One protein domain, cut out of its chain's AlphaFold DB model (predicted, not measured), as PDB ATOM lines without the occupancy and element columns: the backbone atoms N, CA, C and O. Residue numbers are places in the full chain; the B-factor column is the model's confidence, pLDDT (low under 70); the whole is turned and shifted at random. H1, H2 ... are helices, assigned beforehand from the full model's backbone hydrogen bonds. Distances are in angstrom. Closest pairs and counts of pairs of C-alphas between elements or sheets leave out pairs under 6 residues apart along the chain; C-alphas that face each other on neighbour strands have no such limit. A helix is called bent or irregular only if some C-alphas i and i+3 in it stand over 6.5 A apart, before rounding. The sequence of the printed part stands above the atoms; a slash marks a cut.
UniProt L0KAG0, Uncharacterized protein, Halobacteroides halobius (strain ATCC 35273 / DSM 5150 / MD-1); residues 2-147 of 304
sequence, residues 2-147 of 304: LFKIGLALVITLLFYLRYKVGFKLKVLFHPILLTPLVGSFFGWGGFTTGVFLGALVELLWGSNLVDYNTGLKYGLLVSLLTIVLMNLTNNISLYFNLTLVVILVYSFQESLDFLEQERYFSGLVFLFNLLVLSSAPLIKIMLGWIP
ATOM      1  N   LEU A   2      -0.358 -12.704  81.760       89.44
ATOM      2  CA  LEU A   2      -1.684 -12.862  82.390       89.44
ATOM      3  C   LEU A   2      -2.205 -11.604  83.105       89.44
ATOM      4  O   LEU A   2      -3.342 -11.207  82.886       89.44
ATOM      5  N   PHE A   3      -1.358 -10.918  83.878       91.19
ATOM      6  CA  PHE A   3      -1.743  -9.668  84.544       91.19
ATOM      7  C   PHE A   3      -2.183  -8.565  83.561       91.19
ATOM      8  O   PHE A   3      -3.182  -7.894  83.790       91.19
ATOM      9  N   LYS A   4      -1.495  -8.423  82.416       92.19
ATOM     10  CA  LYS A   4      -1.855  -7.446  81.370       92.19
ATOM     11  C   LYS A   4      -3.180  -7.792  80.692       92.19
ATOM     12  O   LYS A   4      -3.959  -6.895  80.401       92.19
ATOM     13  N   ILE A   5      -3.438  -9.085  80.475       93.44
ATOM     14  CA  ILE A   5      -4.723  -9.573  79.957       93.44
ATOM     15  C   ILE A   5      -5.842  -9.232  80.948       93.44
ATOM     16  O   ILE A   5      -6.860  -8.680  80.543       93.44
ATOM     17  N   GLY A   6      -5.628  -9.488  82.243       93.38
ATOM     18  CA  GLY A   6      -6.575  -9.124  83.300       93.38
ATOM     19  C   GLY A   6      -6.880  -7.625  83.326       93.38
ATOM     20  O   GLY A   6      -8.042  -7.236  83.341       93.38
ATOM     21  N   LEU A   7      -5.854  -6.775  83.240       94.06
ATOM     22  CA  LEU A   7      -6.029  -5.322  83.170       94.06
ATOM     23  C   LEU A   7      -6.785  -4.882  81.911       94.06
ATOM     24  O   LEU A   7      -7.706  -4.077  82.014       94.06
ATOM     25  N   ALA A   8      -6.449  -5.430  80.740       95.50
ATOM     26  CA  ALA A   8      -7.165  -5.133  79.500       95.50
ATOM     27  C   ALA A   8      -8.652  -5.512  79.604       95.50
ATOM     28  O   ALA A   8      -9.508  -4.727  79.203       95.50
ATOM     29  N   LEU A   9      -8.965  -6.668  80.205       95.44
ATOM     30  CA  LEU A   9     -10.343  -7.089  80.469       95.44
ATOM     31  C   LEU A   9     -11.067  -6.112  81.399       95.44
ATOM     32  O   LEU A   9     -12.185  -5.708  81.090       95.44
ATOM     33  N   VAL A  10     -10.437  -5.701  82.505       94.94
ATOM     34  CA  VAL A  10     -11.033  -4.749  83.458       94.94
ATOM     35  C   VAL A  10     -11.318  -3.403  82.788       94.94
ATOM     36  O   VAL A  10     -12.431  -2.896  82.903       94.94
ATOM     37  N   ILE A  11     -10.353  -2.842  82.053       93.69
ATOM     38  CA  ILE A  11     -10.525  -1.555  81.361       93.69
ATOM     39  C   ILE A  11     -11.652  -1.654  80.329       93.69
ATOM     40  O   ILE A  11     -12.540  -0.798  80.308       93.69
ATOM     41  N   THR A  12     -11.665  -2.709  79.508       94.25
ATOM     42  CA  THR A  12     -12.726  -2.911  78.515       94.25
ATOM     43  C   THR A  12     -14.086  -3.090  79.171       94.25
ATOM     44  O   THR A  12     -15.065  -2.529  78.685       94.25
ATOM     45  N   LEU A  13     -14.169  -3.835  80.274       92.81
ATOM     46  CA  LEU A  13     -15.421  -4.036  80.995       92.81
ATOM     47  C   LEU A  13     -15.957  -2.711  81.546       92.81
ATOM     48  O   LEU A  13     -17.131  -2.414  81.348       92.81
ATOM     49  N   LEU A  14     -15.112  -1.896  82.184       91.31
ATOM     50  CA  LEU A  14     -15.505  -0.576  82.693       91.31
ATOM     51  C   LEU A  14     -15.974   0.347  81.564       91.31
ATOM     52  O   LEU A  14     -17.008   1.006  81.691       91.31
ATOM     53  N   PHE A  15     -15.249   0.353  80.444       85.12
ATOM     54  CA  PHE A  15     -15.627   1.114  79.259       85.12
ATOM     55  C   PHE A  15     -16.969   0.637  78.692       85.12
ATOM     56  O   PHE A  15     -17.854   1.451  78.458       85.12
ATOM     57  N   TYR A  16     -17.174  -0.673  78.544       87.00
ATOM     58  CA  TYR A  16     -18.423  -1.253  78.044       87.00
ATOM     59  C   TYR A  16     -19.616  -0.988  78.973       87.00
ATOM     60  O   TYR A  16     -20.690  -0.590  78.513       87.00
ATOM     61  N   LEU A  17     -19.435  -1.164  80.287       87.19
ATOM     62  CA  LEU A  17     -20.476  -0.910  81.283       87.19
ATOM     63  C   LEU A  17     -20.941   0.547  81.234       87.19
ATOM     64  O   LEU A  17     -22.146   0.783  81.244       87.19
ATOM     65  N   ARG A  18     -20.033   1.515  81.057       83.69
ATOM     66  CA  ARG A  18     -20.386   2.937  80.898       83.69
ATOM     67  C   ARG A  18     -21.445   3.183  79.812       83.69
ATOM     68  O   ARG A  18     -22.297   4.052  79.989       83.69
ATOM     69  N   TYR A  19     -21.425   2.423  78.713       75.94
ATOM     70  CA  TYR A  19     -22.414   2.547  77.631       75.94
ATOM     71  C   TYR A  19     -23.745   1.858  77.933       75.94
ATOM     72  O   TYR A  19     -24.787   2.309  77.462       75.94
ATOM     73  N   LYS A  20     -23.727   0.759  78.693       81.38
ATOM     74  CA  LYS A  20     -24.930  -0.034  79.003       81.38
ATOM     75  C   LYS A  20     -25.689   0.467  80.221       81.38
ATOM     76  O   LYS A  20     -26.877   0.196  80.368       81.38
ATOM     77  N   VAL A  21     -25.003   1.183  81.096       81.69
ATOM     78  CA  VAL A  21     -25.555   1.669  82.347       81.69
ATOM     79  C   VAL A  21     -26.458   2.887  82.098       81.69
ATOM     80  O   VAL A  21     -26.122   3.810  81.351       81.69
ATOM     81  N   GLY A  22     -27.637   2.879  82.727       74.00
ATOM     82  CA  GLY A  22     -28.618   3.959  82.607       74.00
ATOM     83  C   GLY A  22     -28.077   5.302  83.106       74.00
ATOM     84  O   GLY A  22     -27.176   5.346  83.940       74.00
ATOM     85  N   PHE A  23     -28.664   6.404  82.623       70.75
ATOM     86  CA  PHE A  23     -28.200   7.782  82.859       70.75
ATOM     87  C   PHE A  23     -27.810   8.084  84.316       70.75
ATOM     88  O   PHE A  23     -26.749   8.647  84.558       70.75
ATOM     89  N   LYS A  24     -28.605   7.623  85.290       71.12
ATOM     90  CA  LYS A  24     -28.333   7.828  86.723       71.12
ATOM     91  C   LYS A  24     -26.999   7.200  87.164       71.12
ATOM     92  O   LYS A  24     -26.184   7.800  87.857       71.12
ATOM     93  N   LEU A  25     -26.715   5.982  86.738       79.75
ATOM     94  CA  LEU A  25     -25.513   5.284  87.181       79.75
ATOM     95  C   LEU A  25     -24.264   5.678  86.365       79.75
ATOM     96  O   LEU A  25     -23.156   5.365  86.790       79.75
ATOM     97  N   LYS A  26     -24.407   6.425  85.254       77.00
ATOM     98  CA  LYS A  26     -23.267   6.925  84.456       77.00
ATOM     99  C   LYS A  26     -22.308   7.804  85.256       77.00
ATOM    100  O   LYS A  26     -21.118   7.768  84.973       77.00
ATOM    101  N   VAL A  27     -22.797   8.496  86.289       80.19
ATOM    102  CA  VAL A  27     -21.985   9.306  87.218       80.19
ATOM    103  C   VAL A  27     -20.842   8.499  87.848       80.19
ATOM    104  O   VAL A  27     -19.780   9.045  88.125       80.19
ATOM    105  N   LEU A  28     -21.025   7.187  88.034       85.50
ATOM    106  CA  LEU A  28     -20.009   6.302  88.611       85.50
ATOM    107  C   LEU A  28     -18.893   5.935  87.620       85.50
ATOM    108  O   LEU A  28     -17.855   5.423  88.027       85.50
ATOM    109  N   PHE A  29     -19.088   6.206  86.327       87.50
ATOM    110  CA  PHE A  29     -18.170   5.857  85.243       87.50
ATOM    111  C   PHE A  29     -17.373   7.067  84.748       87.50
ATOM    112  O   PHE A  29     -17.199   7.268  83.543       87.50
ATOM    113  N   HIS A  30     -16.891   7.869  85.695       88.81
ATOM    114  CA  HIS A  30     -16.064   9.043  85.441       88.81
ATOM    115  C   HIS A  30     -14.592   8.787  85.814       88.81
ATOM    116  O   HIS A  30     -14.327   8.077  86.794       88.81
ATOM    117  N   PRO A  31     -13.627   9.345  85.050       91.94
ATOM    118  CA  PRO A  31     -12.196   9.279  85.335       91.94
ATOM    119  C   PRO A  31     -11.853   9.553  86.794       91.94
ATOM    120  O   PRO A  31     -11.068   8.799  87.375       91.94
ATOM    121  N   ILE A  32     -12.460  10.580  87.391       90.56
ATOM    122  CA  ILE A  32     -12.177  10.983  88.770       90.56
ATOM    123  C   ILE A  32     -12.488   9.876  89.789       90.56
ATOM    124  O   ILE A  32     -11.791   9.763  90.789       90.56
ATOM    125  N   LEU A  33     -13.457   8.998  89.511       91.50
ATOM    126  CA  LEU A  33     -13.833   7.890  90.395       91.50
ATOM    127  C   LEU A  33     -13.103   6.587  90.063       91.50
ATOM    128  O   LEU A  33     -12.607   5.908  90.960       91.50
ATOM    129  N   LEU A  34     -13.034   6.215  88.783       93.31
ATOM    130  CA  LEU A  34     -12.549   4.891  88.380       93.31
ATOM    131  C   LEU A  34     -11.023   4.804  88.267       93.31
ATOM    132  O   LEU A  34     -10.451   3.748  88.540       93.31
ATOM    133  N   THR A  35     -10.349   5.893  87.895       94.25
ATOM    134  CA  THR A  35      -8.880   5.906  87.754       94.25
ATOM    135  C   THR A  35      -8.158   5.638  89.078       94.25
ATOM    136  O   THR A  35      -7.244   4.812  89.079       94.25
ATOM    137  N   PRO A  36      -8.569   6.230  90.218       93.50
ATOM    138  CA  PRO A  36      -8.032   5.880  91.536       93.50
ATOM    139  C   PRO A  36      -8.240   4.410  91.898       93.50
ATOM    140  O   PRO A  36      -7.323   3.763  92.399       93.50
ATOM    141  N   LEU A  37      -9.431   3.867  91.620       93.38
ATOM    142  CA  LEU A  37      -9.760   2.474  91.930       93.38
ATOM    143  C   LEU A  37      -8.874   1.509  91.145       93.38
ATOM    144  O   LEU A  37      -8.305   0.594  91.730       93.38
ATOM    145  N   VAL A  38      -8.675   1.746  89.848       94.06
ATOM    146  CA  VAL A  38      -7.738   0.942  89.048       94.06
ATOM    147  C   VAL A  38      -6.288   1.170  89.484       94.06
ATOM    148  O   VAL A  38      -5.516   0.216  89.556       94.06
ATOM    149  N   GLY A  39      -5.921   2.401  89.846       93.38
ATOM    150  CA  GLY A  39      -4.612   2.726  90.414       93.38
ATOM    151  C   GLY A  39      -4.308   1.965  91.708       93.38
ATOM    152  O   GLY A  39      -3.161   1.585  91.933       93.38
ATOM    153  N   SER A  40      -5.324   1.658  92.521       93.69
ATOM    154  CA  SER A  40      -5.159   0.919  93.780       93.69
ATOM    155  C   SER A  40      -4.638  -0.513  93.599       93.69
ATOM    156  O   SER A  40      -3.995  -1.040  94.507       93.69
ATOM    157  N   PHE A  41      -4.791  -1.117  92.408       93.56
ATOM    158  CA  PHE A  41      -4.163  -2.406  92.079       93.56
ATOM    159  C   PHE A  41      -2.629  -2.359  92.105       93.56
ATOM    160  O   PHE A  41      -1.986  -3.405  92.157       93.56
ATOM    161  N   PHE A  42      -2.046  -1.160  92.095       93.25
ATOM    162  CA  PHE A  42      -0.607  -0.915  92.173       93.25
ATOM    163  C   PHE A  42      -0.185  -0.316  93.529       93.25
ATOM    164  O   PHE A  42       0.924   0.197  93.670       93.25
ATOM    165  N   GLY A  43      -1.057  -0.382  94.543       92.12
ATOM    166  CA  GLY A  43      -0.810   0.139  95.887       92.12
ATOM    167  C   GLY A  43      -1.128   1.630  96.050       92.12
ATOM    168  O   GLY A  43      -1.736   2.266  95.188       92.12
ATOM    169  N   TRP A  44      -0.715   2.202  97.187       88.88
ATOM    170  CA  TRP A  44      -1.063   3.579  97.568       88.88
ATOM    171  C   TRP A  44      -0.543   4.633  96.585       88.88
ATOM    172  O   TRP A  44      -1.277   5.550  96.226       88.88
ATOM    173  N   GLY A  45       0.687   4.474  96.085       86.94
ATOM    174  CA  GLY A  45       1.245   5.385  95.081       86.94
ATOM    175  C   GLY A  45       0.465   5.371  93.762       86.94
ATOM    176  O   GLY A  45       0.309   6.410  93.121       86.94
ATOM    177  N   GLY A  46      -0.089   4.216  93.376       90.19
ATOM    178  CA  GLY A  46      -0.969   4.109  92.213       90.19
ATOM    179  C   GLY A  46      -2.327   4.771  92.453       90.19
ATOM    180  O   GLY A  46      -2.837   5.455  91.568       90.19
ATOM    181  N   PHE A  47      -2.887   4.640  93.660       92.31
ATOM    182  CA  PHE A  47      -4.131   5.309  94.046       92.31
ATOM    183  C   PHE A  47      -4.004   6.839  93.997       92.31
ATOM    184  O   PHE A  47      -4.796   7.484  93.313       92.31
ATOM    185  N   THR A  48      -2.993   7.424  94.651       89.88
ATOM    186  CA  THR A  48      -2.798   8.887  94.692       89.88
ATOM    187  C   THR A  48      -2.537   9.472  93.305       89.88
ATOM    188  O   THR A  48      -3.149  10.474  92.927       89.88
ATOM    189  N   THR A  49      -1.711   8.802  92.498       89.50
ATOM    190  CA  THR A  49      -1.503   9.157  91.085       89.50
ATOM    191  C   THR A  49      -2.811   9.069  90.297       89.50
ATOM    192  O   THR A  49      -3.103   9.940  89.479       89.50
ATOM    193  N   GLY A  50      -3.626   8.045  90.567       92.00
ATOM    194  CA  GLY A  50      -4.947   7.877  89.970       92.00
ATOM    195  C   GLY A  50      -5.925   8.995  90.338       92.00
ATOM    196  O   GLY A  50      -6.686   9.414  89.469       92.00
ATOM    197  N   VAL A  51      -5.880   9.526  91.570       90.94
ATOM    198  CA  VAL A  51      -6.669  10.708  91.986       90.94
ATOM    199  C   VAL A  51      -6.284  11.924  91.162       90.94
ATOM    200  O   VAL A  51      -7.145  12.560  90.553       90.94
ATOM    201  N   PHE A  52      -4.985  12.212  91.102       88.38
ATOM    202  CA  PHE A  52      -4.468  13.355  90.360       88.38
ATOM    203  C   PHE A  52      -4.823  13.272  88.867       88.38
ATOM    204  O   PHE A  52      -5.364  14.216  88.292       88.38
ATOM    205  N   LEU A  53      -4.558  12.122  88.243       91.00
ATOM    206  CA  LEU A  53      -4.828  11.892  86.828       91.00
ATOM    207  C   LEU A  53      -6.331  11.891  86.517       91.00
ATOM    208  O   LEU A  53      -6.739  12.438  85.495       91.00
ATOM    209  N   GLY A  54      -7.148  11.298  87.390       91.56
ATOM    210  CA  GLY A  54      -8.601  11.309  87.263       91.56
ATOM    211  C   GLY A  54      -9.141  12.736  87.233       91.56
ATOM    212  O   GLY A  54      -9.850  13.088  86.295       91.56
ATOM    213  N   ALA A  55      -8.729  13.580  88.185       89.44
ATOM    214  CA  ALA A  55      -9.108  14.993  88.226       89.44
ATOM    215  C   ALA A  55      -8.623  15.775  86.992       89.44
ATOM    216  O   ALA A  55      -9.379  16.561  86.423       89.44
ATOM    217  N   LEU A  56      -7.390  15.529  86.536       88.44
ATOM    218  CA  LEU A  56      -6.832  16.170  85.341       88.44
ATOM    219  C   LEU A  56      -7.663  15.867  84.083       88.44
ATOM    220  O   LEU A  56      -8.006  16.773  83.327       88.44
ATOM    221  N   VAL A  57      -7.992  14.594  83.859       89.75
ATOM    222  CA  VAL A  57      -8.782  14.161  82.697       89.75
ATOM    223  C   VAL A  57     -10.219  14.679  82.788       89.75
ATOM    224  O   VAL A  57     -10.781  15.077  81.767       89.75
ATOM    225  N   GLU A  58     -10.795  14.734  83.991       88.44
ATOM    226  CA  GLU A  58     -12.125  15.308  84.234       88.44
ATOM    227  C   GLU A  58     -12.172  16.803  83.869       88.44
ATOM    228  O   GLU A  58     -13.113  17.256  83.215       88.44
ATOM    229  N   LEU A  59     -11.123  17.559  84.219       86.75
ATOM    230  CA  LEU A  59     -11.009  18.980  83.883       86.75
ATOM    231  C   LEU A  59     -10.889  19.232  82.377       86.75
ATOM    232  O   LEU A  59     -11.466  20.189  81.869       86.75
ATOM    233  N   LEU A  60     -10.144  18.391  81.659       82.38
ATOM    234  CA  LEU A  60      -9.925  18.562  80.222       82.38
ATOM    235  C   LEU A  60     -11.121  18.090  79.394       82.38
ATOM    236  O   LEU A  60     -11.612  18.810  78.529       82.38
ATOM    237  N   TRP A  61     -11.588  16.868  79.639       81.06
ATOM    238  CA  TRP A  61     -12.534  16.191  78.748       81.06
ATOM    239  C   TRP A  61     -13.795  15.716  79.449       81.06
ATOM    240  O   TRP A  61     -14.687  15.185  78.791       81.06
ATOM    241  N   GLY A  62     -13.922  15.904  80.761       71.94
ATOM    242  CA  GLY A  62     -15.065  15.376  81.489       71.94
ATOM    243  C   GLY A  62     -16.401  16.025  81.093       71.94
ATOM    244  O   GLY A  62     -17.435  15.363  81.066       71.94
ATOM    245  N   SER A  63     -16.384  17.275  80.618       66.38
ATOM    246  CA  SER A  63     -17.555  17.900  79.980       66.38
ATOM    247  C   SER A  63     -18.066  17.122  78.758       66.38
ATOM    248  O   SER A  63     -19.278  16.989  78.559       66.38
ATOM    249  N   ASN A  64     -17.162  16.549  77.961       67.50
ATOM    250  CA  ASN A  64     -17.510  15.698  76.822       67.50
ATOM    251  C   ASN A  64     -18.012  14.313  77.253       67.50
ATOM    252  O   ASN A  64     -18.682  13.644  76.473       67.50
ATOM    253  N   LEU A  65     -17.742  13.885  78.493       60.38
ATOM    254  CA  LEU A  65     -18.270  12.628  79.032       60.38
ATOM    255  C   LEU A  65     -19.763  12.716  79.381       60.38
ATOM    256  O   LEU A  65     -20.408  11.669  79.470       60.38
ATOM    257  N   VAL A  66     -20.290  13.934  79.574       59.81
ATOM    258  CA  VAL A  66     -21.705  14.207  79.884       59.81
ATOM    259  C   VAL A  66     -22.545  14.413  78.621       59.81
ATOM    260  O   VAL A  66     -23.695  13.984  78.600       59.81
ATOM    261  N   ASP A  67     -21.984  15.036  77.578       58.34
ATOM    262  CA  ASP A  67     -22.649  15.219  76.276       58.34
ATOM    263  C   ASP A  67     -21.602  15.259  75.145       58.34
ATOM    264  O   ASP A  67     -20.676  16.084  75.163       58.34
ATOM    265  N   TYR A  68     -21.719  14.333  74.192       52.97
ATOM    266  CA  TYR A  68     -20.681  13.989  73.213       52.97
ATOM    267  C   TYR A  68     -20.817  14.791  71.924       52.97
ATOM    268  O   TYR A  68     -21.253  14.259  70.907       52.97
ATOM    269  N   ASN A  69     -20.432  16.063  71.947       52.84
ATOM    270  CA  ASN A  69     -20.632  16.900  70.762       52.84
ATOM    271  C   ASN A  69     -19.345  17.187  69.973       52.84
ATOM    272  O   ASN A  69     -19.440  17.328  68.760       52.84
ATOM    273  N   THR A  70     -18.149  17.196  70.587       55.56
ATOM    274  CA  THR A  70     -16.875  17.469  69.874       55.56
ATOM    275  C   THR A  70     -15.629  17.045  70.670       55.56
ATOM    276  O   THR A  70     -15.544  17.334  71.864       55.56
ATOM    277  N   GLY A  71     -14.613  16.468  70.013       66.38
ATOM    278  CA  GLY A  71     -13.286  16.190  70.596       66.38
ATOM    279  C   GLY A  71     -13.102  14.758  71.122       66.38
ATOM    280  O   GLY A  71     -13.627  13.807  70.550       66.38
ATOM    281  N   LEU A  72     -12.326  14.588  72.200       75.88
ATOM    282  CA  LEU A  72     -11.989  13.270  72.756       75.88
ATOM    283  C   LEU A  72     -13.193  12.709  73.527       75.88
ATOM    284  O   LEU A  72     -13.510  13.185  74.618       75.88
ATOM    285  N   LYS A  73     -13.861  11.697  72.966       80.06
ATOM    286  CA  LYS A  73     -15.031  11.021  73.554       80.06
ATOM    287  C   LYS A  73     -14.630  10.044  74.661       80.06
ATOM    288  O   LYS A  73     -15.380   9.827  75.615       80.06
ATOM    289  N   TYR A  74     -13.445   9.446  74.550       86.69
ATOM    290  CA  TYR A  74     -13.013   8.326  75.390       86.69
ATOM    291  C   TYR A  74     -12.095   8.752  76.548       86.69
ATOM    292  O   TYR A  74     -11.114   8.077  76.853       86.69
ATOM    293  N   GLY A  75     -12.427   9.847  77.244       88.00
ATOM    294  CA  GLY A  75     -11.634  10.355  78.377       88.00
ATOM    295  C   GLY A  75     -11.404   9.323  79.493       88.00
ATOM    296  O   GLY A  75     -10.295   9.206  80.003       88.00
ATOM    297  N   LEU A  76     -12.402   8.487  79.812       90.38
ATOM    298  CA  LEU A  76     -12.226   7.383  80.768       90.38
ATOM    299  C   LEU A  76     -11.176   6.364  80.298       90.38
ATOM    300  O   LEU A  76     -10.379   5.879  81.094       90.38
ATOM    301  N   LEU A  77     -11.149   6.038  79.004       92.94
ATOM    302  CA  LEU A  77     -10.163   5.103  78.462       92.94
ATOM    303  C   LEU A  77      -8.745   5.675  78.583       92.94
ATOM    304  O   LEU A  77      -7.818   4.959  78.960       92.94
ATOM    305  N   VAL A  78      -8.602   6.980  78.335       93.44
ATOM    306  CA  VAL A  78      -7.335   7.710  78.458       93.44
ATOM    307  C   VAL A  78      -6.798   7.642  79.880       93.44
ATOM    308  O   VAL A  78      -5.634   7.293  80.076       93.44
ATOM    309  N   SER A  79      -7.626   7.945  80.881       94.38
ATOM    310  CA  SER A  79      -7.174   7.950  82.275       94.38
ATOM    311  C   SER A  79      -6.779   6.548  82.747       94.38
ATOM    312  O   SER A  79      -5.712   6.376  83.339       94.38
ATOM    313  N   LEU A  80      -7.582   5.532  82.420       95.31
ATOM    314  CA  LEU A  80      -7.330   4.144  82.806       95.31
ATOM    315  C   LEU A  80      -6.069   3.567  82.147       95.31
ATOM    316  O   LEU A  80      -5.247   2.949  82.823       95.31
ATOM    317  N   LEU A  81      -5.876   3.787  80.845       95.31
ATOM    318  CA  LEU A  81      -4.664   3.330  80.161       95.31
ATOM    319  C   LEU A  81      -3.424   4.071  80.658       95.31
ATOM    320  O   LEU A  81      -2.389   3.441  80.861       95.31
ATOM    321  N   THR A  82      -3.530   5.376  80.911       94.69
ATOM    322  CA  THR A  82      -2.399   6.180  81.395       94.69
ATOM    323  C   THR A  82      -1.926   5.707  82.769       94.69
ATOM    324  O   THR A  82      -0.727   5.484  82.936       94.69
ATOM    325  N   ILE A  83      -2.831   5.489  83.738       95.00
ATOM    326  CA  ILE A  83      -2.417   5.018  85.072       95.00
ATOM    327  C   ILE A  83      -1.784   3.628  84.999       95.00
ATOM    328  O   ILE A  83      -0.761   3.374  85.636       95.00
ATOM    329  N   VAL A  84      -2.344   2.730  84.188       94.19
ATOM    330  CA  VAL A  84      -1.812   1.374  84.051       94.19
ATOM    331  C   VAL A  84      -0.450   1.385  83.357       94.19
ATOM    332  O   VAL A  84       0.482   0.746  83.845       94.19
ATOM    333  N   LEU A  85      -0.290   2.124  82.257       92.19
ATOM    334  CA  LEU A  85       0.994   2.228  81.559       92.19
ATOM    335  C   LEU A  85       2.066   2.888  82.418       92.19
ATOM    336  O   LEU A  85       3.202   2.416  82.429       92.19
ATOM    337  N   MET A  86       1.719   3.929  83.175       91.25
ATOM    338  CA  MET A  86       2.661   4.575  84.083       91.25
ATOM    339  C   MET A  86       3.210   3.572  85.105       91.25
ATOM    340  O   MET A  86       4.425   3.481  85.281       91.25
ATOM    341  N   ASN A  87       2.343   2.754  85.706       90.12
ATOM    342  CA  ASN A  87       2.777   1.733  86.657       90.12
ATOM    343  C   ASN A  87       3.581   0.609  85.975       90.12
ATOM    344  O   ASN A  87       4.621   0.198  86.486       90.12
ATOM    345  N   LEU A  88       3.169   0.148  84.788       89.12
ATOM    346  CA  LEU A  88       3.908  -0.873  84.025       89.12
ATOM    347  C   LEU A  88       5.272  -0.384  83.505       89.12
ATOM    348  O   LEU A  88       6.143  -1.204  83.212       89.12
ATOM    349  N   THR A  89       5.460   0.930  83.375       86.88
ATOM    350  CA  THR A  89       6.722   1.562  82.963       86.88
ATOM    351  C   THR A  89       7.572   2.026  84.148       86.88
ATOM    352  O   THR A  89       8.576   2.689  83.928       86.88
ATOM    353  N   ASN A  90       7.252   1.631  85.387       82.19
ATOM    354  CA  ASN A  90       7.959   2.029  86.614       82.19
ATOM    355  C   ASN A  90       7.938   3.548  86.889       82.19
ATOM    356  O   ASN A  90       8.940   4.109  87.326       82.19
ATOM    357  N   ASN A  91       6.806   4.218  86.650       74.06
ATOM    358  CA  ASN A  91       6.565   5.629  86.989       74.06
ATOM    359  C   ASN A  91       7.485   6.652  86.293       74.06
ATOM    360  O   ASN A  91       7.651   7.762  86.787       74.06
ATOM    361  N   ILE A  92       8.060   6.308  85.136       65.38
ATOM    362  CA  ILE A  92       9.114   7.113  84.490       65.38
ATOM    363  C   ILE A  92       8.625   8.504  84.028       65.38
ATOM    364  O   ILE A  92       9.408   9.446  84.048       65.38
ATOM    365  N   SER A  93       7.348   8.674  83.649       80.31
ATOM    366  CA  SER A  93       6.732  10.003  83.447       80.31
ATOM    367  C   SER A  93       5.215   9.909  83.257       80.31
ATOM    368  O   SER A  93       4.744   9.253  82.325       80.31
ATOM    369  N   LEU A  94       4.433  10.589  84.105       85.56
ATOM    370  CA  LEU A  94       2.970  10.659  83.972       85.56
ATOM    371  C   LEU A  94       2.561  11.349  82.667       85.56
ATOM    372  O   LEU A  94       1.746  10.822  81.915       85.56
ATOM    373  N   TYR A  95       3.127  12.526  82.402       83.00
ATOM    374  CA  TYR A  95       2.715  13.365  81.280       83.00
ATOM    375  C   TYR A  95       3.095  12.756  79.934       83.00
ATOM    376  O   TYR A  95       2.312  12.851  78.997       83.00
ATOM    377  N   PHE A  96       4.237  12.065  79.839       83.25
ATOM    378  CA  PHE A  96       4.598  11.367  78.606       83.25
ATOM    379  C   PHE A  96       3.610  10.237  78.307       83.25
ATOM    380  O   PHE A  96       3.096  10.143  77.193       83.25
ATOM    381  N   ASN A  97       3.314   9.406  79.315       87.69
ATOM    382  CA  ASN A  97       2.331   8.334  79.175       87.69
ATOM    383  C   ASN A  97       0.950   8.910  78.825       87.69
ATOM    384  O   ASN A  97       0.289   8.379  77.940       87.69
ATOM    385  N   LEU A  98       0.546  10.022  79.450       89.44
ATOM    386  CA  LEU A  98      -0.705  10.708  79.136       89.44
ATOM    387  C   LEU A  98      -0.742  11.171  77.677       89.44
ATOM    388  O   LEU A  98      -1.692  10.851  76.972       89.44
ATOM    389  N   THR A  99       0.282  11.885  77.202       85.88
ATOM    390  CA  THR A  99       0.341  12.368  75.815       85.88
ATOM    391  C   THR A  99       0.302  11.209  74.819       85.88
ATOM    392  O   THR A  99      -0.472  11.250  73.865       85.88
ATOM    393  N   LEU A 100       1.077  10.150  75.064       87.69
ATOM    394  CA  LEU A 100       1.086   8.958  74.219       87.69
ATOM    395  C   LEU A 100      -0.297   8.293  74.168       87.69
ATOM    396  O   LEU A 100      -0.794   7.982  73.088       87.69
ATOM    397  N   VAL A 101      -0.947   8.112  75.318       92.44
ATOM    398  CA  VAL A 101      -2.286   7.515  75.388       92.44
ATOM    399  C   VAL A 101      -3.332   8.403  74.722       92.44
ATOM    400  O   VAL A 101      -4.180   7.876  74.012       92.44
ATOM    401  N   VAL A 102      -3.275   9.725  74.903       90.50
ATOM    402  CA  VAL A 102      -4.186  10.668  74.234       90.50
ATOM    403  C   VAL A 102      -4.084  10.516  72.720       90.50
ATOM    404  O   VAL A 102      -5.116  10.375  72.070       90.50
ATOM    405  N   ILE A 103      -2.866  10.468  72.166       88.06
ATOM    406  CA  ILE A 103      -2.647  10.252  70.728       88.06
ATOM    407  C   ILE A 103      -3.255   8.916  70.296       88.06
ATOM    408  O   ILE A 103      -4.064   8.885  69.374       88.06
ATOM    409  N   LEU A 104      -2.919   7.821  70.983       91.44
ATOM    410  CA  LEU A 104      -3.375   6.480  70.608       91.44
ATOM    411  C   LEU A 104      -4.898   6.329  70.693       91.44
ATOM    412  O   LEU A 104      -5.508   5.758  69.792       91.44
ATOM    413  N   VAL A 105      -5.517   6.836  71.760       92.62
ATOM    414  CA  VAL A 105      -6.971   6.766  71.953       92.62
ATOM    415  C   VAL A 105      -7.693   7.671  70.961       92.62
ATOM    416  O   VAL A 105      -8.729   7.271  70.437       92.62
ATOM    417  N   TYR A 106      -7.154   8.854  70.664       89.00
ATOM    418  CA  TYR A 106      -7.725   9.728  69.643       89.00
ATOM    419  C   TYR A 106      -7.635   9.094  68.251       89.00
ATOM    420  O   TYR A 106      -8.630   9.047  67.538       89.00
ATOM    421  N   SER A 107      -6.491   8.508  67.886       89.00
ATOM    422  CA  SER A 107      -6.354   7.764  66.629       89.00
ATOM    423  C   SER A 107      -7.302   6.565  66.556       89.00
ATOM    424  O   SER A 107      -7.889   6.325  65.503       89.00
ATOM    425  N   PHE A 108      -7.480   5.827  67.658       92.00
ATOM    426  CA  PHE A 108      -8.452   4.735  67.746       92.00
ATOM    427  C   PHE A 108      -9.883   5.239  67.537       92.00
ATOM    428  O   PHE A 108     -10.623   4.635  66.765       92.00
ATOM    429  N   GLN A 109     -10.248   6.352  68.182       89.94
ATOM    430  CA  GLN A 109     -11.545   7.000  68.011       89.94
ATOM    431  C   GLN A 109     -11.767   7.362  66.543       89.94
ATOM    432  O   GLN A 109     -12.670   6.815  65.930       89.94
ATOM    433  N   GLU A 110     -10.914   8.191  65.946       86.88
ATOM    434  CA  GLU A 110     -11.101   8.649  64.562       86.88
ATOM    435  C   GLU A 110     -11.120   7.491  63.550       86.88
ATOM    436  O   GLU A 110     -11.854   7.531  62.566       86.88
ATOM    437  N   SER A 111     -10.355   6.425  63.803       90.06
ATOM    438  CA  SER A 111     -10.285   5.277  62.892       90.06
ATOM    439  C   SER A 111     -11.470   4.323  63.008       90.06
ATOM    440  O   SER A 111     -11.693   3.553  62.080       90.06
ATOM    441  N   LEU A 112     -12.178   4.291  64.142       91.62
ATOM    442  CA  LEU A 112     -13.182   3.257  64.436       91.62
ATOM    443  C   LEU A 112     -14.511   3.816  64.963       91.62
ATOM    444  O   LEU A 112     -15.388   3.027  65.315       91.62
ATOM    445  N   ASP A 113     -14.703   5.140  64.974       85.94
ATOM    446  CA  ASP A 113     -15.933   5.799  65.447       85.94
ATOM    447  C   ASP A 113     -17.178   5.286  64.709       85.94
ATOM    448  O   ASP A 113     -18.228   5.055  65.305       85.94
ATOM    449  N   PHE A 114     -17.037   5.010  63.409       87.12
ATOM    450  CA  PHE A 114     -18.116   4.483  62.568       87.12
ATOM    451  C   PHE A 114     -18.589   3.076  62.976       87.12
ATOM    452  O   PHE A 114     -19.651   2.641  62.538       87.12
ATOM    453  N   LEU A 115     -17.823   2.368  63.814       91.06
ATOM    454  CA  LEU A 115     -18.140   1.034  64.328       91.06
ATOM    455  C   LEU A 115     -18.657   1.055  65.772       91.06
ATOM    456  O   LEU A 115     -18.913  -0.012  66.323       91.06
ATOM    457  N   GLU A 116     -18.823   2.221  66.407       86.38
ATOM    458  CA  GLU A 116     -19.164   2.321  67.839       86.38
ATOM    459  C   GLU A 116     -20.482   1.602  68.200       86.38
ATOM    460  O   GLU A 116     -20.637   1.085  69.309       86.38
ATOM    461  N   GLN A 117     -21.427   1.519  67.257       85.25
ATOM    462  CA  GLN A 117     -22.722   0.854  67.455       85.25
ATOM    463  C   GLN A 117     -22.681  -0.665  67.228       85.25
ATOM    464  O   GLN A 117     -23.639  -1.369  67.566       85.25
ATOM    465  N   GLU A 118     -21.583  -1.188  66.686       90.00
ATOM    466  CA  GLU A 118     -21.466  -2.595  66.332       90.00
ATOM    467  C   GLU A 118     -21.266  -3.489  67.558       90.00
ATOM    468  O   GLU A 118     -20.558  -3.165  68.515       90.00
ATOM    469  N   ARG A 119     -21.849  -4.694  67.518       86.00
ATOM    470  CA  ARG A 119     -21.803  -5.641  68.652       86.00
ATOM    471  C   ARG A 119     -20.381  -6.056  69.038       86.00
ATOM    472  O   ARG A 119     -20.143  -6.391  70.195       86.00
ATOM    473  N   TYR A 120     -19.456  -6.053  68.080       89.12
ATOM    474  CA  TYR A 120     -18.065  -6.468  68.270       89.12
ATOM    475  C   TYR A 120     -17.127  -5.318  68.663       89.12
ATOM    476  O   TYR A 120     -15.943  -5.565  68.904       89.12
ATOM    477  N   PHE A 121     -17.619  -4.079  68.777       90.88
ATOM    478  CA  PHE A 121     -16.794  -2.918  69.124       90.88
ATOM    479  C   PHE A 121     -16.074  -3.084  70.470       90.88
ATOM    480  O   PHE A 121     -14.895  -2.761  70.595       90.88
ATOM    481  N   SER A 122     -16.726  -3.693  71.466       90.31
ATOM    482  CA  SER A 122     -16.092  -4.015  72.753       90.31
ATOM    483  C   SER A 122     -14.898  -4.969  72.607       90.31
ATOM    484  O   SER A 122     -13.909  -4.835  73.330       90.31
ATOM    485  N   GLY A 123     -14.950  -5.888  71.639       92.88
ATOM    486  CA  GLY A 123     -13.832  -6.756  71.274       92.88
ATOM    487  C   GLY A 123     -12.666  -5.974  70.666       92.88
ATOM    488  O   GLY A 123     -11.517  -6.221  71.025       92.88
ATOM    489  N   LEU A 124     -12.947  -4.976  69.821       93.81
ATOM    490  CA  LEU A 124     -11.919  -4.077  69.280       93.81
ATOM    491  C   LEU A 124     -11.253  -3.248  70.383       93.81
ATOM    492  O   LEU A 124     -10.027  -3.163  70.420       93.81
ATOM    493  N   VAL A 125     -12.035  -2.714  71.328       93.69
ATOM    494  CA  VAL A 125     -11.507  -1.998  72.502       93.69
ATOM    495  C   VAL A 125     -10.616  -2.915  73.346       93.69
ATOM    496  O   VAL A 125      -9.549  -2.501  73.791       93.69
ATOM    497  N   PHE A 126     -11.006  -4.180  73.538       96.00
ATOM    498  CA  PHE A 126     -10.160  -5.166  74.216       96.00
ATOM    499  C   PHE A 126      -8.834  -5.410  73.499       96.00
ATOM    500  O   PHE A 126      -7.786  -5.372  74.146       96.00
ATOM    501  N   LEU A 127      -8.859  -5.624  72.181       95.88
ATOM    502  CA  LEU A 127      -7.639  -5.821  71.396       95.88
ATOM    503  C   LEU A 127      -6.735  -4.588  71.450       95.88
ATOM    504  O   LEU A 127      -5.533  -4.728  71.675       95.88
ATOM    505  N   PHE A 128      -7.310  -3.391  71.324       96.06
ATOM    506  CA  PHE A 128      -6.589  -2.131  71.477       96.06
ATOM    507  C   PHE A 128      -5.915  -2.031  72.852       96.06
ATOM    508  O   PHE A 128      -4.699  -1.856  72.928       96.06
ATOM    509  N   ASN A 129      -6.667  -2.243  73.936       96.19
ATOM    510  CA  ASN A 129      -6.128  -2.225  75.296       96.19
ATOM    511  C   ASN A 129      -5.004  -3.250  75.466       96.19
ATOM    512  O   ASN A 129      -3.946  -2.934  76.008       96.19
ATOM    513  N   LEU A 130      -5.195  -4.474  74.974       96.38
ATOM    514  CA  LEU A 130      -4.193  -5.527  75.073       96.38
ATOM    515  C   LEU A 130      -2.904  -5.164  74.325       96.38
ATOM    516  O   LEU A 130      -1.819  -5.381  74.869       96.38
ATOM    517  N   LEU A 131      -3.008  -4.601  73.118       94.88
ATOM    518  CA  LEU A 131      -1.861  -4.144  72.327       94.88
ATOM    519  C   LEU A 131      -1.097  -3.031  73.049       94.88
ATOM    520  O   LEU A 131       0.117  -3.142  73.232       94.88
ATOM    521  N   VAL A 132      -1.810  -2.009  73.530       93.56
ATOM    522  CA  VAL A 132      -1.226  -0.874  74.258       93.56
ATOM    523  C   VAL A 132      -0.528  -1.339  75.540       93.56
ATOM    524  O   VAL A 132       0.621  -0.992  75.793       93.56
ATOM    525  N   LEU A 133      -1.157  -2.193  76.346       94.06
ATOM    526  CA  LEU A 133      -0.524  -2.698  77.570       94.06
ATOM    527  C   LEU A 133       0.657  -3.637  77.271       94.06
ATOM    528  O   LEU A 133       1.641  -3.701  78.023       94.06
ATOM    529  N   SER A 134       0.588  -4.383  76.169       93.25
ATOM    530  CA  SER A 134       1.672  -5.265  75.738       93.25
ATOM    531  C   SER A 134       2.889  -4.482  75.257       93.25
ATOM    532  O   SER A 134       4.001  -4.944  75.513       93.25
ATOM    533  N   SER A 135       2.707  -3.279  74.701       90.12
ATOM    534  CA  SER A 135       3.795  -2.404  74.248       90.12
ATOM    535  C   SER A 135       4.542  -1.681  75.377       90.12
ATOM    536  O   SER A 135       5.572  -1.070  75.112       90.12
ATOM    537  N   ALA A 136       4.130  -1.814  76.647       89.06
ATOM    538  CA  ALA A 136       4.824  -1.195  77.786       89.06
ATOM    539  C   ALA A 136       6.366  -1.386  77.814       89.06
ATOM    540  O   ALA A 136       7.065  -0.419  78.116       89.06
ATOM    541  N   PRO A 137       6.948  -2.560  77.472       89.06
ATOM    542  CA  PRO A 137       8.401  -2.713  77.380       89.06
ATOM    543  C   PRO A 137       9.019  -1.859  76.268       89.06
ATOM    544  O   PRO A 137      10.070  -1.262  76.478       89.06
ATOM    545  N   LEU A 138       8.353  -1.758  75.113       87.31
ATOM    546  CA  LEU A 138       8.783  -0.901  74.007       87.31
ATOM    547  C   LEU A 138       8.727   0.573  74.418       87.31
ATOM    548  O   LEU A 138       9.691   1.299  74.208       87.31
ATOM    549  N   ILE A 139       7.643   0.993  75.079       83.94
ATOM    550  CA  ILE A 139       7.492   2.355  75.614       83.94
ATOM    551  C   ILE A 139       8.627   2.669  76.598       83.94
ATOM    552  O   ILE A 139       9.219   3.742  76.535       83.94
ATOM    553  N   LYS A 140       8.986   1.718  77.469       82.88
ATOM    554  CA  LYS A 140      10.110   1.866  78.403       82.88
ATOM    555  C   LYS A 140      11.454   2.037  77.684       82.88
ATOM    556  O   LYS A 140      12.271   2.836  78.129       82.88
ATOM    557  N   ILE A 141      11.678   1.318  76.583       84.44
ATOM    558  CA  ILE A 141      12.883   1.475  75.753       84.44
ATOM    559  C   ILE A 141      12.888   2.848  75.073       84.44
ATOM    560  O   ILE A 141      13.885   3.558  75.164       84.44
ATOM    561  N   MET A 142      11.769   3.252  74.460       78.38
ATOM    562  CA  MET A 142      11.629   4.565  73.817       78.38
ATOM    563  C   MET A 142      11.882   5.707  74.802       78.38
ATOM    564  O   MET A 142      12.585   6.654  74.472       78.38
ATOM    565  N   LEU A 143      11.368   5.597  76.030       73.19
ATOM    566  CA  LEU A 143      11.634   6.548  77.109       73.19
ATOM    567  C   LEU A 143      13.129   6.675  77.428       73.19
ATOM    568  O   LEU A 143      13.590   7.776  77.702       73.19
ATOM    569  N   GLY A 144      13.888   5.579  77.349       74.06
ATOM    570  CA  GLY A 144      15.342   5.596  77.530       74.06
ATOM    571  C   GLY A 144      16.102   6.334  76.423       74.06
ATOM    572  O   GLY A 144      17.253   6.706  76.628       74.06
ATOM    573  N   TRP A 145      15.479   6.559  75.262       79.44
ATOM    574  CA  TRP A 145      16.063   7.328  74.157       79.44
ATOM    575  C   TRP A 145      15.720   8.816  74.219       79.44
ATOM    576  O   TRP A 145      16.364   9.623  73.548       79.44
ATOM    577  N   ILE A 146      14.710   9.194  75.004       77.44
ATOM    578  CA  ILE A 146      14.290  10.585  75.131       77.44
ATOM    579  C   ILE A 146      15.238  11.300  76.103       77.44
ATOM    580  O   ILE A 146      15.405  10.845  77.237       77.44
ATOM    581  N   PRO A 147      15.836  12.441  75.713       78.94
ATOM    582  CA  PRO A 147      16.681  13.216  76.612       78.94
ATOM    583  C   PRO A 147      15.930  13.610  77.889       78.94
ATOM    584  O   PRO A 147      14.810  14.119  77.825       78.94
TER     585      PRO A 147
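This is residues 2 to 147 of the 304 residues of an uncharacterized protein of Halobacteroides halobius (strain ATCC 35273 / DSM 5150 / MD-1) (UniProt L0KAG0). A compact bundle of helices has H5 as its core, with H1, H7, H6, H4 and H3 ringed round it; H6 crosses H5 steeply. The two short helices sit at opposite ends of the longest axis, H2 at one end and H8 at the other. The printed part has 146 residues with eight named helices, H1 to H8 in order, and no named strand; its class is all helix. The radius of gyration of the C-alphas is 14.4 A, and the spans are 42 by 30 by 29 A.

H1, residues 2 to 20, begins at C-alpha 2 (-1.684, -12.862, 82.390) and is 26.8 A long. H2 is residues 23 to 28 and H3 residues 31 to 42. H4, residues 44 to 66, is 29.2 A long and has a kink of 67 degrees near residue 60. H5, residues 75 to 88, is 20.0 A long and begins at C-alpha 75 (-11.634, 10.355, 78.377). H6, residues 94 to 115, is 30.4 A long, with a kink of 36 degrees near residue 109. H7, residues 121 to 134, is 19.8 A long. H8, residues 136 to 145, ends at C-alpha 145 (16.063, 7.328, 74.157). H4 and H6 are irregular, with C-alphas 60 and 63 7.7 A apart and C-alphas 111 and 114 7.9 A apart; H2 is only just irregular, with C-alphas 24 and 27 6.54 A apart.

H5 is the hub, touching five helices. H1, H3, H4, H5, H6 and H7 form an up and down bundle, each running against the one before it. The closest C-alphas of H1 and H5 are those of Ile 11 and Leu 80, 6.7 A apart, at a shallow tilt of 12 degrees, opposite ways; H1 touches H5 with residues 7 to 15 alone. H3 and H4 form a hairpin, closest at the C-alphas of Ile 32 and Gly 54, 3.9 A. H5 and H6, also a hairpin, stand at a steep tilt of 45 degrees, with the C-alphas of Thr 82 and Leu 98 closest at 5.3 A. H1 and H7 touch, closest at the C-alphas of Ala 8 and Asn 129, 5.2 A. H7 and H8 meet only through their link. H1 and H4 are apart. Every O i to N i+4 pair is within hydrogen-bond range in H5, H7 and H8; the counts are 14 of 15 in H1, 4 of 8 in H3, 16 of 19 in H4, 16 of 18 in H6, and 0 of 2 in H2, where 2 of 3 O i to N i+3 pairs are within range.

The C-alphas farthest apart, those of Gly 22 and Pro 147, are 46.6 A apart. The printed part has no cut. The link from H4 to H5 is short, and the other links are tight. The mean pLDDT of the printed part is 86.5; residues 63 to 71 and residue 92 are under 70.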